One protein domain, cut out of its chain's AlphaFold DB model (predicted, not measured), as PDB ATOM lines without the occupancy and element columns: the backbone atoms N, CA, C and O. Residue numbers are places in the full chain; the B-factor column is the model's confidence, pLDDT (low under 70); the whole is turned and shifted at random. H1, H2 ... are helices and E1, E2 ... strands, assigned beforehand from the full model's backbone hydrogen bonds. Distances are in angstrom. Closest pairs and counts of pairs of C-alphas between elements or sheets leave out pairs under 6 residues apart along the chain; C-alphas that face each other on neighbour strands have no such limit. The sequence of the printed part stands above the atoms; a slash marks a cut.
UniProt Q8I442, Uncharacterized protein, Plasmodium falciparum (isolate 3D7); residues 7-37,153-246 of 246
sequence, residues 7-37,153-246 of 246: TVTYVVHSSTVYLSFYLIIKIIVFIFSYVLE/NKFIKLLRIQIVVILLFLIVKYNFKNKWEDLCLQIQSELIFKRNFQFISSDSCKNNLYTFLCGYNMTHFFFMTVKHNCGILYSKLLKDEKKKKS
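Overview. This is residues 7 to 37 and 153 to 246 of the 246 residues of an uncharacterized protein of Plasmodium falciparum (isolate 3D7) (UniProt Q8I442). What does the model look like? Two long helices, H2 and H3, run side by side in opposite ways, H1 crosses H2, and a small three-stranded sheet sits at one end. At the other end residues 230 to 246, of which 230 to 244 belong to H3, stick out. What is it made of? The printed part has 125 residues, mostly helix, in the order E1 H1 H2 E2 E3 H3, with a mixed sheet E1 E3 E2. It is only just extended, close to loose, with a radius of gyration of the C-alphas of 21.1 A and spans of 75 by 32 by 23 A.

Along the chain. What precedes the cut? E1, residues 7 to 12, begins at C-alpha 7 (148.417, 112.283, 184.325); H1, residues 14 to 37, is 34.4 A long. What follows? H2, residues 154 to 176, is 33.0 A long, before E2, residues 184 to 187, and E3, residues 196 to 201. H3, residues 208 to 244, measures 53.4 A and ends at C-alpha 244 (164.256, 72.081, 125.402).

Arrangement. How do strands pair? E1 and E3 are parallel, with N 10 and O 198 at 2.9 A; E2 and E3 form an antiparallel hairpin, with N 185 and O 199 at 3.2 A, both within hydrogen-bond range. H1 only grazes the sheet, with residues 14 to 17. How do helices meet? H1 touches H2 with residues 25 to 33 alone, at a steep tilt of 49 degrees, the closest C-alphas being those of Val 29 and Val 165, 6.9 A. H2 and H3 touch at a shallow tilt of 3 degrees, opposite ways, closest at the C-alphas of Phe 155 and Thr 225, 7.3 A. In H1, H2 and H3 every O i to N i+4 pair is within hydrogen-bond range.

Size, cuts and confidence. Where is the cut? Residues 38 to 152 are not printed, and C-alphas 37 and 153 are 11.9 A apart. Where is confidence low? The pLDDT is under 70 at residues 7 to 15, 17, 175 to 215 and 245 to 246.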
ATOM      1  N   THR A   7     147.460 112.858 185.255       64.39
ATOM      2  CA  THR A   7     148.417 112.283 184.325       64.39
ATOM      3  C   THR A   7     148.411 110.767 184.470       64.39
ATOM      4  O   THR A   7     148.908 110.223 185.454       64.39
ATOM      5  N   VAL A   8     147.838 110.065 183.496       67.30
ATOM      6  CA  VAL A   8     147.955 108.607 183.407       67.30
ATOM      7  C   VAL A   8     149.256 108.292 182.682       67.30
ATOM      8  O   VAL A   8     149.466 108.698 181.538       67.30
ATOM      9  N   THR A   9     150.136 107.571 183.365       65.02
ATOM     10  CA  THR A   9     151.412 107.141 182.798       65.02
ATOM     11  C   THR A   9     151.255 105.745 182.215       65.02
ATOM     12  O   THR A   9     150.941 104.802 182.940       65.02
ATOM     13  N   TYR A  10     151.484 105.602 180.912       65.54
ATOM     14  CA  TYR A  10     151.563 104.304 180.253       65.54
ATOM     15  C   TYR A  10     153.028 103.943 180.033       65.54
ATOM     16  O   TYR A  10     153.754 104.636 179.315       65.54
ATOM     17  N   VAL A  11     153.457 102.835 180.635       62.71
ATOM     18  CA  VAL A  11     154.765 102.248 180.345       62.71
ATOM     19  C   VAL A  11     154.626 101.426 179.077       62.71
ATOM     20  O   VAL A  11     153.909 100.426 179.044       62.71
ATOM     21  N   VAL A  12     155.294 101.863 178.016       64.04
ATOM     22  CA  VAL A  12     155.304 101.141 176.745       64.04
ATOM     23  C   VAL A  12     156.674 100.517 176.569       64.04
ATOM     24  O   VAL A  12     157.703 101.180 176.709       64.04
ATOM     25  N   HIS A  13     156.687  99.226 176.247       66.01
ATOM     26  CA  HIS A  13     157.928  98.536 175.940       66.01
ATOM     27  C   HIS A  13     158.610  99.202 174.736       66.01
ATOM     28  O   HIS A  13     157.958  99.528 173.737       66.01
ATOM     29  N   SER A  14     159.928  99.389 174.820       64.68
ATOM     30  CA  SER A  14     160.740 100.049 173.788       64.68
ATOM     31  C   SER A  14     160.481  99.476 172.382       64.68
ATOM     32  O   SER A  14     160.301 100.223 171.419       64.68
ATOM     33  N   SER A  15     160.324  98.152 172.272       67.05
ATOM     34  CA  SER A  15     159.981  97.462 171.016       67.05
ATOM     35  C   SER A  15     158.654  97.909 170.384       67.05
ATOM     36  O   SER A  15     158.581  98.033 169.161       67.05
ATOM     37  N   THR A  16     157.613  98.187 171.171       70.52
ATOM     38  CA  THR A  16     156.301  98.611 170.655       70.52
ATOM     39  C   THR A  16     156.385 100.005 170.045       70.52
ATOM     40  O   THR A  16     155.849 100.245 168.963       70.52
ATOM     41  N   VAL A  17     157.128 100.907 170.695       68.97
ATOM     42  CA  VAL A  17     157.445 102.236 170.151       68.97
ATOM     43  C   VAL A  17     158.241 102.094 168.849       68.97
ATOM     44  O   VAL A  17     157.984 102.791 167.870       68.97
ATOM     45  N   TYR A  18     159.175 101.145 168.784       70.25
ATOM     46  CA  TYR A  18     159.979 100.913 167.581       70.25
ATOM     47  C   TYR A  18     159.142 100.399 166.410       70.25
ATOM     48  O   TYR A  18     159.313 100.866 165.282       70.25
ATOM     49  N   LEU A  19     158.209  99.485 166.672       74.87
ATOM     50  CA  LEU A  19     157.283  98.964 165.669       74.87
ATOM     51  C   LEU A  19     156.328 100.044 165.150       74.87
ATOM     52  O   LEU A  19     156.094 100.104 163.942       74.87
ATOM     53  N   SER A  20     155.818 100.924 166.016       74.82
ATOM     54  CA  SER A  20     154.928 102.010 165.590       74.82
ATOM     55  C   SER A  20     155.664 103.051 164.740       74.82
ATOM     56  O   SER A  20     155.195 103.387 163.650       74.82
ATOM     57  N   PHE A  21     156.862 103.487 165.151       74.73
ATOM     58  CA  PHE A  21     157.705 104.368 164.333       74.73
ATOM     59  C   PHE A  21     158.054 103.735 162.987       74.73
ATOM     60  O   PHE A  21     157.997 104.393 161.945       74.73
ATOM     61  N   TYR A  22     158.387 102.446 162.987       77.17
ATOM     62  CA  TYR A  22     158.678 101.719 161.763       77.17
ATOM     63  C   TYR A  22     157.476 101.656 160.815       77.17
ATOM     64  O   TYR A  22     157.630 101.859 159.609       77.17
ATOM     65  N   LEU A  23     156.279 101.419 161.354       80.88
ATOM     66  CA  LEU A  23     155.036 101.401 160.591       80.88
ATOM     67  C   LEU A  23     154.763 102.768 159.952       80.88
ATOM     68  O   LEU A  23     154.471 102.828 158.760       80.88
ATOM     69  N   ILE A  24     154.954 103.867 160.688       82.66
ATOM     70  CA  ILE A  24     154.828 105.229 160.144       82.66
ATOM     71  C   ILE A  24     155.804 105.440 158.978       82.66
ATOM     72  O   ILE A  24     155.402 105.886 157.902       82.66
ATOM     73  N   ILE A  25     157.074 105.058 159.144       81.95
ATOM     74  CA  ILE A  25     158.084 105.165 158.077       81.95
ATOM     75  C   ILE A  25     157.680 104.328 156.860       81.95
ATOM     76  O   ILE A  25     157.808 104.789 155.725       81.95
ATOM     77  N   LYS A  26     157.137 103.122 157.066       82.48
ATOM     78  CA  LYS A  26     156.626 102.279 155.978       82.48
ATOM     79  C   LYS A  26     155.473 102.922 155.225       82.48
ATOM     80  O   LYS A  26     155.480 102.858 153.996       82.48
ATOM     81  N   ILE A  27     154.531 103.558 155.919       85.04
ATOM     82  CA  ILE A  27     153.429 104.288 155.282       85.04
ATOM     83  C   ILE A  27     153.982 105.430 154.421       85.04
ATOM     84  O   ILE A  27     153.622 105.537 153.250       85.04
ATOM     85  N   ILE A  28     154.913 106.232 154.948       86.09
ATOM     86  CA  ILE A  28     155.534 107.342 154.202       86.09
ATOM     87  C   ILE A  28     156.240 106.825 152.943       86.09
ATOM     88  O   ILE A  28     156.048 107.349 151.847       86.09
ATOM     89  N   VAL A  29     157.034 105.762 153.081       85.12
ATOM     90  CA  VAL A  29     157.770 105.142 151.971       85.12
ATOM     91  C   VAL A  29     156.823 104.550 150.928       85.12
ATOM     92  O   VAL A  29     157.099 104.630 149.727       85.12
ATOM     93  N   PHE A  30     155.702 103.973 151.361       84.14
ATOM     94  CA  PHE A  30     154.668 103.457 150.472       84.14
ATOM     95  C   PHE A  30     154.009 104.582 149.668       84.14
ATOM     96  O   PHE A  30     153.967 104.496 148.441       84.14
ATOM     97  N   ILE A  31     153.587 105.665 150.330       86.99
ATOM     98  CA  ILE A  31     153.015 106.850 149.673       86.99
ATOM     99  C   ILE A  31     154.017 107.432 148.671       86.99
ATOM    100  O   ILE A  31     153.673 107.670 147.513       86.99
ATOM    101  N   PHE A  32     155.280 107.593 149.071       84.00
ATOM    102  CA  PHE A  32     156.335 108.094 148.193       84.00
ATOM    103  C   PHE A  32     156.538 107.205 146.957       84.00
ATOM    104  O   PHE A  32     156.616 107.700 145.830       84.00
ATOM    105  N   SER A  33     156.577 105.884 147.149       82.77
ATOM    106  CA  SER A  33     156.717 104.921 146.050       82.77
ATOM    107  C   SER A  33     155.525 104.983 145.096       82.77
ATOM    108  O   SER A  33     155.712 105.005 143.881       82.77
ATOM    109  N   TYR A  34     154.309 105.082 145.634       83.40
ATOM    110  CA  TYR A  34     153.084 105.218 144.851       83.40
ATOM    111  C   TYR A  34     153.090 106.493 143.994       83.40
ATOM    112  O   TYR A  34     152.817 106.440 142.792       83.40
ATOM    113  N   VAL A  35     153.485 107.630 144.577       81.68
ATOM    114  CA  VAL A  35     153.588 108.913 143.864       81.68
ATOM    115  C   VAL A  35     154.622 108.842 142.737       81.68
ATOM    116  O   VAL A  35     154.320 109.242 141.614       81.68
ATOM    117  N   LEU A  36     155.814 108.292 142.994       76.04
ATOM    118  CA  LEU A  36     156.856 108.156 141.969       76.04
ATOM    119  C   LEU A  36     156.489 107.170 140.857       76.04
ATOM    120  O   LEU A  36     156.929 107.313 139.713       76.04
ATOM    121  N   GLU A  37     155.716 106.134 141.173       79.08
ATOM    122  CA  GLU A  37     155.288 105.152 140.182       79.08
ATOM    123  C   GLU A  37     154.184 105.664 139.269       79.08
ATOM    124  O   GLU A  37     154.078 105.176 138.135       79.08
ATOM    125  N   ASN A 153     163.580  99.236 136.524       80.92
ATOM    126  CA  ASN A 153     164.200  98.009 137.019       80.92
ATOM    127  C   ASN A 153     163.796  97.738 138.483       80.92
ATOM    128  O   ASN A 153     163.939  98.607 139.345       80.92
ATOM    129  N   LYS A 154     163.334  96.512 138.772       79.83
ATOM    130  CA  LYS A 154     162.944  96.065 140.121       79.83
ATOM    131  C   LYS A 154     164.074  96.233 141.141       79.83
ATOM    132  O   LYS A 154     163.807  96.684 142.250       79.83
ATOM    133  N   PHE A 155     165.316  95.928 140.769       78.15
ATOM    134  CA  PHE A 155     166.465  96.081 141.663       78.15
ATOM    135  C   PHE A 155     166.750  97.556 141.982       78.15
ATOM    136  O   PHE A 155     166.854  97.934 143.145       78.15
ATOM    137  N   ILE A 156     166.776  98.416 140.958       81.96
ATOM    138  CA  ILE A 156     166.966  99.866 141.142       81.96
ATOM    139  C   ILE A 156     165.821 100.455 141.974       81.96
ATOM    140  O   ILE A 156     166.051 101.282 142.852       81.96
ATOM    141  N   LYS A 157     164.588  99.987 141.762       81.74
ATOM    142  CA  LYS A 157     163.428 100.365 142.573       81.74
ATOM    143  C   LYS A 157     163.622 100.016 144.054       81.74
ATOM    144  O   LYS A 157     163.341 100.863 144.897       81.74
ATOM    145  N   LEU A 158     164.119  98.817 144.367       80.61
ATOM    146  CA  LEU A 158     164.437  98.421 145.744       80.61
ATOM    147  C   LEU A 158     165.534  99.304 146.349       80.61
ATOM    148  O   LEU A 158     165.365  99.784 147.468       80.61
ATOM    149  N   LEU A 159     166.610  99.579 145.604       82.34
ATOM    150  CA  LEU A 159     167.681 100.476 146.051       82.34
ATOM    151  C   LEU A 159     167.165 101.885 146.364       82.34
ATOM    152  O   LEU A 159     167.490 102.433 147.414       82.34
ATOM    153  N   ARG A 160     166.314 102.460 145.503       83.54
ATOM    154  CA  ARG A 160     165.688 103.771 145.753       83.54
ATOM    155  C   ARG A 160     164.918 103.795 147.067       83.54
ATOM    156  O   ARG A 160     165.083 104.724 147.848       83.54
ATOM    157  N   ILE A 161     164.091 102.776 147.300       82.93
ATOM    158  CA  ILE A 161     163.297 102.660 148.527       82.93
ATOM    159  C   ILE A 161     164.218 102.637 149.749       82.93
ATOM    160  O   ILE A 161     163.964 103.359 150.705       82.93
ATOM    161  N   GLN A 162     165.313 101.874 149.703       81.07
ATOM    162  CA  GLN A 162     166.264 101.815 150.815       81.07
ATOM    163  C   GLN A 162     166.960 103.149 151.075       81.07
ATOM    164  O   GLN A 162     167.068 103.560 152.225       81.07
ATOM    165  N   ILE A 163     167.374 103.866 150.028       83.65
ATOM    166  CA  ILE A 163     167.977 105.196 150.183       83.65
ATOM    167  C   ILE A 163     166.994 106.156 150.862       83.65
ATOM    168  O   ILE A 163     167.373 106.865 151.790       83.65
ATOM    169  N   VAL A 164     165.723 106.152 150.450       83.77
ATOM    170  CA  VAL A 164     164.680 106.994 151.063       83.77
ATOM    171  C   VAL A 164     164.462 106.624 152.525       83.77
ATOM    172  O   VAL A 164     164.391 107.510 153.372       83.77
ATOM    173  N   VAL A 165     164.400 105.329 152.833       81.02
ATOM    174  CA  VAL A 165     164.288 104.830 154.206       81.02
ATOM    175  C   VAL A 165     165.460 105.346 155.052       81.02
ATOM    176  O   VAL A 165     165.231 105.931 156.106       81.02
ATOM    177  N   ILE A 166     166.701 105.220 154.567       80.55
ATOM    178  CA  ILE A 166     167.905 105.710 155.257       80.55
ATOM    179  C   ILE A 166     167.856 107.230 155.467       80.55
ATOM    180  O   ILE A 166     168.159 107.703 156.559       80.55
ATOM    181  N   LEU A 167     167.448 108.004 154.457       82.66
ATOM    182  CA  LEU A 167     167.329 109.461 154.569       82.66
ATOM    183  C   LEU A 167     166.274 109.874 155.598       82.66
ATOM    184  O   LEU A 167     166.551 110.731 156.435       82.66
ATOM    185  N   LEU A 168     165.099 109.237 155.591       81.44
ATOM    186  CA  LEU A 168     164.072 109.457 156.614       81.44
ATOM    187  C   LEU A 168     164.621 109.151 158.010       81.44
ATOM    188  O   LEU A 168     164.392 109.923 158.937       81.44
ATOM    189  N   PHE A 169     165.414 108.088 158.154       75.33
ATOM    190  CA  PHE A 169     166.068 107.772 159.421       75.33
ATOM    191  C   PHE A 169     167.096 108.807 159.855       75.33
ATOM    192  O   PHE A 169     167.151 109.129 161.040       75.33
ATOM    193  N   LEU A 170     167.898 109.342 158.935       77.57
ATOM    194  CA  LEU A 170     168.840 110.414 159.252       77.57
ATOM    195  C   LEU A 170     168.112 111.688 159.693       77.57
ATOM    196  O   LEU A 170     168.547 112.315 160.653       77.57
ATOM    197  N   ILE A 171     166.987 112.026 159.057       79.44
ATOM    198  CA  ILE A 171     166.151 113.175 159.438       79.44
ATOM    199  C   ILE A 171     165.560 112.973 160.835       79.44
ATOM    200  O   ILE A 171     165.658 113.866 161.674       79.44
ATOM    201  N   VAL A 172     164.990 111.793 161.107       74.34
ATOM    202  CA  VAL A 172     164.503 111.424 162.443       74.34
ATOM    203  C   VAL A 172     165.658 111.552 163.438       74.34
ATOM    204  O   VAL A 172     165.582 112.361 164.354       74.34
ATOM    205  N   LYS A 173     166.783 110.866 163.216       70.82
ATOM    206  CA  LYS A 173     167.955 110.921 164.103       70.82
ATOM    207  C   LYS A 173     168.432 112.352 164.363       70.82
ATOM    208  O   LYS A 173     168.737 112.673 165.505       70.82
ATOM    209  N   TYR A 174     168.489 113.202 163.339       73.10
ATOM    210  CA  TYR A 174     168.892 114.601 163.470       73.10
ATOM    211  C   TYR A 174     167.919 115.400 164.345       73.10
ATOM    212  O   TYR A 174     168.340 115.989 165.338       73.10
ATOM    213  N   ASN A 175     166.620 115.352 164.038       69.99
ATOM    214  CA  ASN A 175     165.588 116.083 164.784       69.99
ATOM    215  C   ASN A 175     165.476 115.631 166.245       69.99
ATOM    216  O   ASN A 175     165.061 116.393 167.116       69.99
ATOM    217  N   PHE A 176     165.839 114.380 166.506       67.54
ATOM    218  CA  PHE A 176     165.711 113.755 167.807       67.54
ATOM    219  C   PHE A 176     167.010 113.733 168.622       67.54
ATOM    220  O   PHE A 176     166.943 113.515 169.828       67.54
ATOM    221  N   LYS A 177     168.177 114.022 168.031       63.01
ATOM    222  CA  LYS A 177     169.473 113.997 168.736       63.01
ATOM    223  C   LYS A 177     169.458 114.797 170.047       63.01
ATOM    224  O   LYS A 177     170.059 114.355 171.017       63.01
ATOM    225  N   ASN A 178     168.716 115.908 170.078       55.78
ATOM    226  CA  ASN A 178     168.645 116.814 171.228       55.78
ATOM    227  C   ASN A 178     167.384 116.633 172.096       55.78
ATOM    228  O   ASN A 178     167.294 117.251 173.145       55.78
ATOM    229  N   LYS A 179     166.392 115.831 171.675       54.62
ATOM    230  CA  LYS A 179     165.083 115.728 172.362       54.62
ATOM    231  C   LYS A 179     164.875 114.446 173.173       54.62
ATOM    232  O   LYS A 179     163.910 114.366 173.913       54.62
ATOM    233  N   TRP A 180     165.749 113.445 173.041       47.98
ATOM    234  CA  TRP A 180     165.632 112.184 173.801       47.98
ATOM    235  C   TRP A 180     166.276 112.238 175.191       47.98
ATOM    236  O   TRP A 180     166.418 111.197 175.828       47.98
ATOM    237  N   GLU A 181     166.750 113.396 175.655       47.82
ATOM    238  CA  GLU A 181     167.096 113.534 177.077       47.82
ATOM    239  C   GLU A 181     165.858 113.358 177.954       47.82
ATOM    240  O   GLU A 181     165.926 112.638 178.950       47.82
ATOM    241  N   ASP A 182     164.708 113.839 177.485       47.76
ATOM    242  CA  ASP A 182     163.426 113.537 178.099       47.76
ATOM    243  C   ASP A 182     162.952 112.157 177.624       47.76
ATOM    244  O   ASP A 182     162.486 111.972 176.499       47.76
ATOM    245  N   LEU A 183     163.054 111.153 178.499       48.07
ATOM    246  CA  LEU A 183     162.558 109.775 178.308       48.07
ATOM    247  C   LEU A 183     161.022 109.675 178.146       48.07
ATOM    248  O   LEU A 183     160.453 108.586 178.245       48.07
ATOM    249  N   CYS A 184     160.335 110.797 177.927       47.95
ATOM    250  CA  CYS A 184     158.888 110.913 177.988       47.95
ATOM    251  C   CYS A 184     158.337 111.635 176.754       47.95
ATOM    252  O   CYS A 184     158.561 112.829 176.564       47.95
ATOM    253  N   LEU A 185     157.531 110.937 175.951       49.88
ATOM    254  CA  LEU A 185     156.616 111.596 175.018       49.88
ATOM    255  C   LEU A 185     155.406 112.069 175.831       49.88
ATOM    256  O   LEU A 185     154.522 111.275 176.160       49.88
ATOM    257  N   GLN A 186     155.376 113.353 176.189       46.53
ATOM    258  CA  GLN A 186     154.160 113.984 176.698       46.53
ATOM    259  C   GLN A 186     153.264 114.324 175.507       46.53
ATOM    260  O   GLN A 186     153.602 115.171 174.682       46.53
ATOM    261  N   ILE A 187     152.129 113.634 175.398       48.55
ATOM    262  CA  ILE A 187     151.095 113.953 174.416       48.55
ATOM    263  C   ILE A 187     149.903 114.484 175.207       48.55
ATOM    264  O   ILE A 187     149.211 113.732 175.893       48.55
ATOM    265  N   GLN A 188     149.659 115.789 175.117       44.19
ATOM    266  CA  GLN A 188     148.379 116.359 175.524       44.19
ATOM    267  C   GLN A 188     147.351 116.033 174.442       44.19
ATOM    268  O   GLN A 188     147.460 116.511 173.314       44.19
ATOM    269  N   SER A 189     146.359 115.207 174.770       46.37
ATOM    270  CA  SER A 189     145.161 115.066 173.947       46.37
ATOM    271  C   SER A 189     143.979 115.688 174.675       46.37
ATOM    272  O   SER A 189     143.629 115.238 175.761       46.37
ATOM    273  N   GLU A 190     143.306 116.651 174.053       48.91
ATOM    274  CA  GLU A 190     141.989 117.126 174.511       48.91
ATOM    275  C   GLU A 190     140.843 116.165 174.123       48.91
ATOM    276  O   GLU A 190     139.666 116.467 174.304       48.91
ATOM    277  N   LEU A 191     141.157 114.983 173.582       43.51
ATOM    278  CA  LEU A 191     140.162 114.000 173.160       43.51
ATOM    279  C   LEU A 191     139.641 113.177 174.343       43.51
ATOM    280  O   LEU A 191     140.412 112.437 174.940       43.51
ATOM    281  N   ILE A 192     138.320 113.270 174.572       50.94
ATOM    282  CA  ILE A 192     137.368 112.455 175.378       50.94
ATOM    283  C   ILE A 192     137.772 112.131 176.827       50.94
ATOM    284  O   ILE A 192     136.961 112.269 177.742       50.94
ATOM    285  N   PHE A 193     139.008 111.742 177.085       44.66
ATOM    286  CA  PHE A 193     139.549 111.567 178.415       44.66
ATOM    287  C   PHE A 193     140.176 112.895 178.844       44.66
ATOM    288  O   PHE A 193     141.224 113.280 178.343       44.66
ATOM    289  N   LYS A 194     139.539 113.607 179.784       52.99
ATOM    290  CA  LYS A 194     140.062 114.824 180.448       52.99
ATOM    291  C   LYS A 194     141.317 114.541 181.310       52.99
ATOM    292  O   LYS A 194     141.400 114.979 182.456       52.99
ATOM    293  N   ARG A 195     142.258 113.735 180.817       53.98
ATOM    294  CA  ARG A 195     143.477 113.310 181.505       53.98
ATOM    295  C   ARG A 195     144.670 113.506 180.580       53.98
ATOM    296  O   ARG A 195     144.601 113.213 179.392       53.98
ATOM    297  N   ASN A 196     145.766 113.997 181.145       57.88
ATOM    298  CA  ASN A 196     147.048 114.043 180.463       57.88
ATOM    299  C   ASN A 196     147.580 112.606 180.350       57.88
ATOM    300  O   ASN A 196     147.437 111.820 181.289       57.88
ATOM    301  N   PHE A 197     148.204 112.253 179.230       57.77
ATOM    302  CA  PHE A 197     148.837 110.947 179.064       57.77
ATOM    303  C   PHE A 197     150.335 111.118 178.857       57.77
ATOM    304  O   PHE A 197     150.784 111.937 178.051       57.77
ATOM    305  N   GLN A 198     151.112 110.331 179.594       59.12
ATOM    306  CA  GLN A 198     152.564 110.314 179.481       59.12
ATOM    307  C   GLN A 198     153.020 108.912 179.098       59.12
ATOM    308  O   GLN A 198     152.710 107.942 179.788       59.12
ATOM    309  N   PHE A 199     153.758 108.807 177.995       56.96
ATOM    310  CA  PHE A 199     154.396 107.559 177.595       56.96
ATOM    311  C   PHE A 199     155.833 107.545 178.096       56.96
ATOM    312  O   PHE A 199     156.632 108.389 177.686       56.96
ATOM    313  N   ILE A 200     156.154 106.579 178.955       60.35
ATOM    314  CA  ILE A 200     157.521 106.327 179.424       60.35
ATOM    315  C   ILE A 200     157.985 105.012 178.805       60.35
ATOM    316  O   ILE A 200     157.265 104.010 178.849       60.35
ATOM    317  N   SER A 201     159.171 105.006 178.198       60.81
ATOM    318  CA  SER A 201     159.775 103.764 177.715       60.81
ATOM    319  C   SER A 201     160.403 102.983 178.867       60.81
ATOM    320  O   SER A 201     161.088 103.577 179.697       60.81
ATOM    321  N   SER A 202     160.241 101.657 178.878       62.43
ATOM    322  CA  SER A 202     160.884 100.771 179.866       62.43
ATOM    323  C   SER A 202     162.415 100.867 179.873       62.43
ATOM    324  O   SER A 202     163.027 100.742 180.928       62.43
ATOM    325  N   ASP A 203     163.024 101.121 178.709       59.47
ATOM    326  CA  ASP A 203     164.477 101.114 178.509       59.47
ATOM    327  C   ASP A 203     164.989 102.424 177.909       59.47
ATOM    328  O   ASP A 203     164.263 103.143 177.214       59.47
ATOM    329  N   SER A 204     166.286 102.695 178.094       58.28
ATOM    330  CA  SER A 204     166.969 103.808 177.431       58.28
ATOM    331  C   SER A 204     166.955 103.623 175.904       58.28
ATOM    332  O   SER A 204     167.738 102.894 175.300       58.28
ATOM    333  N   CYS A 205     166.026 104.305 175.238       54.95
ATOM    334  CA  CYS A 205     165.788 104.110 173.809       54.95
ATOM    335  C   CYS A 205     166.896 104.644 172.881       54.95
ATOM    336  O   CYS A 205     166.855 104.358 171.681       54.95
ATOM    337  N   LYS A 206     167.854 105.428 173.401       55.63
ATOM    338  CA  LYS A 206     168.769 106.264 172.598       55.63
ATOM    339  C   LYS A 206     169.577 105.476 171.557       55.63
ATOM    340  O   LYS A 206     169.705 105.942 170.427       55.63
ATOM    341  N   ASN A 207     170.068 104.281 171.895       55.62
ATOM    342  CA  ASN A 207     170.939 103.504 170.997       55.62
ATOM    343  C   ASN A 207     170.232 102.334 170.293       55.62
ATOM    344  O   ASN A 207     170.672 101.893 169.227       55.62
ATOM    345  N   ASN A 208     169.110 101.857 170.837       60.36
ATOM    346  CA  ASN A 208     168.479 100.623 170.370       60.36
ATOM    347  C   ASN A 208     167.559 100.839 169.157       60.36
ATOM    348  O   ASN A 208     167.527  99.978 168.282       60.36
ATOM    349  N   LEU A 209     166.897 101.999 169.027       61.18
ATOM    350  CA  LEU A 209     165.972 102.288 167.915       61.18
ATOM    351  C   LEU A 209     166.686 102.260 166.560       61.18
ATOM    352  O   LEU A 209     166.276 101.558 165.639       61.18
ATOM    353  N   TYR A 210     167.756 103.051 166.439       61.07
ATOM    354  CA  TYR A 210     168.508 103.174 165.193       61.07
ATOM    355  C   TYR A 210     169.102 101.822 164.792       61.07
ATOM    356  O   TYR A 210     168.947 101.400 163.651       61.07
ATOM    357  N   THR A 211     169.700 101.110 165.748       65.84
ATOM    358  CA  THR A 211     170.314  99.797 165.522       65.84
ATOM    359  C   THR A 211     169.281  98.745 165.115       65.84
ATOM    360  O   THR A 211     169.475  98.066 164.107       65.84
ATOM    361  N   PHE A 212     168.155  98.649 165.832       66.68
ATOM    362  CA  PHE A 212     167.066  97.721 165.517       66.68
ATOM    363  C   PHE A 212     166.499  97.975 164.115       66.68
ATOM    364  O   PHE A 212     166.346  97.048 163.318       66.68
ATOM    365  N   LEU A 213     166.242  99.238 163.774       64.53
ATOM    366  CA  LEU A 213     165.652  99.598 162.486       64.53
ATOM    367  C   LEU A 213     166.645  99.478 161.329       64.53
ATOM    368  O   LEU A 213     166.266  99.006 160.256       64.53
ATOM    369  N   CYS A 214     167.916  99.837 161.520       65.72
ATOM    370  CA  CYS A 214     168.969  99.560 160.543       65.72
ATOM    371  C   CYS A 214     169.115  98.053 160.311       65.72
ATOM    372  O   CYS A 214     169.107  97.623 159.159       65.72
ATOM    373  N   GLY A 215     169.165  97.253 161.380       68.80
ATOM    374  CA  GLY A 215     169.235  95.794 161.298       68.80
ATOM    375  C   GLY A 215     168.059  95.202 160.524       68.80
ATOM    376  O   GLY A 215     168.262  94.437 159.577       68.80
ATOM    377  N   TYR A 216     166.829  95.619 160.846       72.21
ATOM    378  CA  TYR A 216     165.637  95.172 160.129       72.21
ATOM    379  C   TYR A 216     165.690  95.562 158.646       72.21
ATOM    380  O   TYR A 216     165.451  94.722 157.780       72.21
ATOM    381  N   ASN A 217     166.003  96.821 158.318       70.53
ATOM    382  CA  ASN A 217     166.005  97.282 156.927       70.53
ATOM    383  C   ASN A 217     167.085  96.604 156.084       70.53
ATOM    384  O   ASN A 217     166.804  96.224 154.946       70.53
ATOM    385  N   MET A 218     168.276  96.393 156.652       71.53
ATOM    386  CA  MET A 218     169.353  95.637 156.010       71.53
ATOM    387  C   MET A 218     168.936  94.188 155.756       71.53
ATOM    388  O   MET A 218     169.082  93.690 154.640       71.53
ATOM    389  N   THR A 219     168.327  93.540 156.751       74.55
ATOM    390  CA  THR A 219     167.817  92.166 156.632       74.55
ATOM    391  C   THR A 219     166.723  92.073 155.568       74.55
ATOM    392  O   THR A 219     166.774  91.235 154.669       74.55
ATOM    393  N   HIS A 220     165.756  92.989 155.597       75.77
ATOM    394  CA  HIS A 220     164.686  93.064 154.609       75.77
ATOM    395  C   HIS A 220     165.231  93.319 153.193       75.77
ATOM    396  O   HIS A 220     164.761  92.712 152.229       75.77
ATOM    397  N   PHE A 221     166.223  94.201 153.037       72.42
ATOM    398  CA  PHE A 221     166.887  94.429 151.753       72.42
ATOM    399  C   PHE A 221     167.575  93.165 151.239       72.42
ATOM    400  O   PHE A 221     167.412  92.819 150.066       72.42
ATOM    401  N   PHE A 222     168.292  92.461 152.114       76.25
ATOM    402  CA  PHE A 222     168.944  91.203 151.785       76.25
ATOM    403  C   PHE A 222     167.927  90.169 151.286       76.25
ATOM    404  O   PHE A 222     168.051  89.695 150.156       76.25
ATOM    405  N   PHE A 223     166.852  89.913 152.040       78.92
ATOM    406  CA  PHE A 223     165.802  88.970 151.630       78.92
ATOM    407  C   PHE A 223     165.133  89.353 150.306       78.92
ATOM    408  O   PHE A 223     164.918  88.495 149.449       78.92
ATOM    409  N   MET A 224     164.830  90.636 150.092       78.01
ATOM    410  CA  MET A 224     164.225  91.095 148.838       78.01
ATOM    411  C   MET A 224     165.179  90.970 147.645       78.01
ATOM    412  O   MET A 224     164.736  90.657 146.539       78.01
ATOM    413  N   THR A 225     166.479  91.174 147.863       75.02
ATOM    414  CA  THR A 225     167.515  91.008 146.835       75.02
ATOM    415  C   THR A 225     167.703  89.539 146.477       75.02
ATOM    416  O   THR A 225     167.682  89.192 145.297       75.02
ATOM    417  N   VAL A 226     167.788  88.658 147.478       78.74
ATOM    418  CA  VAL A 226     167.830  87.203 147.275       78.74
ATOM    419  C   VAL A 226     166.585  86.740 146.520       78.74
ATOM    420  O   VAL A 226     166.708  86.103 145.479       78.74
ATOM    421  N   LYS A 227     165.385  87.157 146.950       81.44
ATOM    422  CA  LYS A 227     164.123  86.858 146.253       81.44
ATOM    423  C   LYS A 227     164.143  87.317 144.793       81.44
ATOM    424  O   LYS A 227     163.664  86.600 143.916       81.44
ATOM    425  N   HIS A 228     164.685  88.504 144.512       79.05
ATOM    426  CA  HIS A 228     164.817  89.004 143.147       79.05
ATOM    427  C   HIS A 228     165.766  88.139 142.305       79.05
ATOM    428  O   HIS A 228     165.394  87.744 141.199       79.05
ATOM    429  N   ASN A 229     166.941  87.806 142.841       80.97
ATOM    430  CA  ASN A 229     167.936  86.969 142.171       80.97
ATOM    431  C   ASN A 229     167.404  85.552 141.913       80.97
ATOM    432  O   ASN A 229     167.515  85.058 140.791       80.97
ATOM    433  N   CYS A 230     166.738  84.937 142.894       83.45
ATOM    434  CA  CYS A 230     166.047  83.658 142.724       83.45
ATOM    435  C   CYS A 230     164.962  83.747 141.644       83.45
ATOM    436  O   CYS A 230     164.870  82.865 140.797       83.45
ATOM    437  N   GLY A 231     164.184  84.835 141.609       80.82
ATOM    438  CA  GLY A 231     163.192  85.066 140.558       80.82
ATOM    439  C   GLY A 231     163.808  85.159 139.155       80.82
ATOM    440  O   GLY A 231     163.247  84.621 138.202       80.82
ATOM    441  N   ILE A 232     164.977  85.797 139.020       81.54
ATOM    442  CA  ILE A 232     165.727  85.837 137.755       81.54
ATOM    443  C   ILE A 232     166.187  84.430 137.366       81.54
ATOM    444  O   ILE A 232     165.952  84.023 136.228       81.54
ATOM    445  N   LEU A 233     166.806  83.690 138.288       80.97
ATOM    446  CA  LEU A 233     167.287  82.328 138.042       80.97
ATOM    447  C   LEU A 233     166.145  81.400 137.624       80.97
ATOM    448  O   LEU A 233     166.243  80.744 136.592       80.97
ATOM    449  N   TYR A 234     165.025  81.434 138.344       81.69
ATOM    450  CA  TYR A 234     163.831  80.661 138.012       81.69
ATOM    451  C   TYR A 234     163.280  81.014 136.623       81.69
ATOM    452  O   TYR A 234     162.962  80.133 135.830       81.69
ATOM    453  N   SER A 235     163.238  82.305 136.271       82.34
ATOM    454  CA  SER A 235     162.796  82.732 134.937       82.34
ATOM    455  C   SER A 235     163.735  82.287 133.809       82.34
ATOM    456  O   SER A 235     163.270  82.054 132.694       82.34
ATOM    457  N   LYS A 236     165.044  82.171 134.081       81.49
ATOM    458  CA  LYS A 236     166.020  81.626 133.128       81.49
ATOM    459  C   LYS A 236     165.827  80.121 132.969       81.49
ATOM    460  O   LYS A 236     165.644  79.678 131.844       81.49
ATOM    461  N   LEU A 237     165.728  79.385 134.077       81.14
ATOM    462  CA  LEU A 237     165.471  77.942 134.073       81.14
ATOM    463  C   LEU A 237     164.193  77.590 133.300       81.14
ATOM    464  O   LEU A 237     164.234  76.748 132.413       81.14
ATOM    465  N   LEU A 238     163.087  78.306 133.534       80.13
ATOM    466  CA  LEU A 238     161.839  78.121 132.779       80.13
ATOM    467  C   LEU A 238     161.986  78.403 131.276       80.13
ATOM    468  O   LEU A 238     161.334  77.758 130.454       80.13
ATOM    469  N   LYS A 239     162.794  79.399 130.890       82.12
ATOM    470  CA  LYS A 239     163.063  79.687 129.473       82.12
ATOM    471  C   LYS A 239     163.903  78.587 128.836       82.12
ATOM    472  O   LYS A 239     163.629  78.221 127.695       82.12
ATOM    473  N   ASP A 240     164.878  78.063 129.564       79.44
ATOM    474  CA  ASP A 240     165.731  76.974 129.096       79.44
ATOM    475  C   ASP A 240     164.938  75.660 128.994       79.44
ATOM    476  O   ASP A 240     165.083  74.936 128.014       79.44
ATOM    477  N   GLU A 241     164.007  75.393 129.917       77.48
ATOM    478  CA  GLU A 241     163.055  74.279 129.803       77.48
ATOM    479  C   GLU A 241     162.122  74.421 128.596       77.48
ATOM    480  O   GLU A 241     161.904  73.449 127.875       77.48
ATOM    481  N   LYS A 242     161.587  75.622 128.331       75.36
ATOM    482  CA  LYS A 242     160.753  75.865 127.141       75.36
ATOM    483  C   LYS A 242     161.528  75.676 125.839       75.36
ATOM    484  O   LYS A 242     160.964  75.150 124.891       75.36
ATOM    485  N   LYS A 243     162.806  76.066 125.800       72.81
ATOM    486  CA  LYS A 243     163.683  75.824 124.645       72.81
ATOM    487  C   LYS A 243     164.016  74.347 124.442       72.81
ATOM    488  O   LYS A 243     164.248  73.960 123.311       72.81
ATOM    489  N   LYS A 244     164.051  73.537 125.505       70.94
ATOM    490  CA  LYS A 244     164.256  72.081 125.402       70.94
ATOM    491  C   LYS A 244     163.002  71.312 124.968       70.94
ATOM    492  O   LYS A 244     163.127  70.164 124.562       70.94
ATOM    493  N   LYS A 245     161.808  71.900 125.116       66.97
ATOM    494  CA  LYS A 245     160.516  71.288 124.747       66.97
ATOM    495  C   LYS A 245     160.010  71.682 123.349       66.97
ATOM    496  O   LYS A 245     158.981  71.153 122.940       66.97
ATOM    497  N   SER A 246     160.673  72.620 122.673       57.32
ATOM    498  CA  SER A 246     160.401  73.008 121.281       57.32
ATOM    499  C   SER A 246     161.441  72.404 120.356       57.32
ATOM    500  O   SER A 246     161.099  72.301 119.161       57.32
TER     501      SER A 246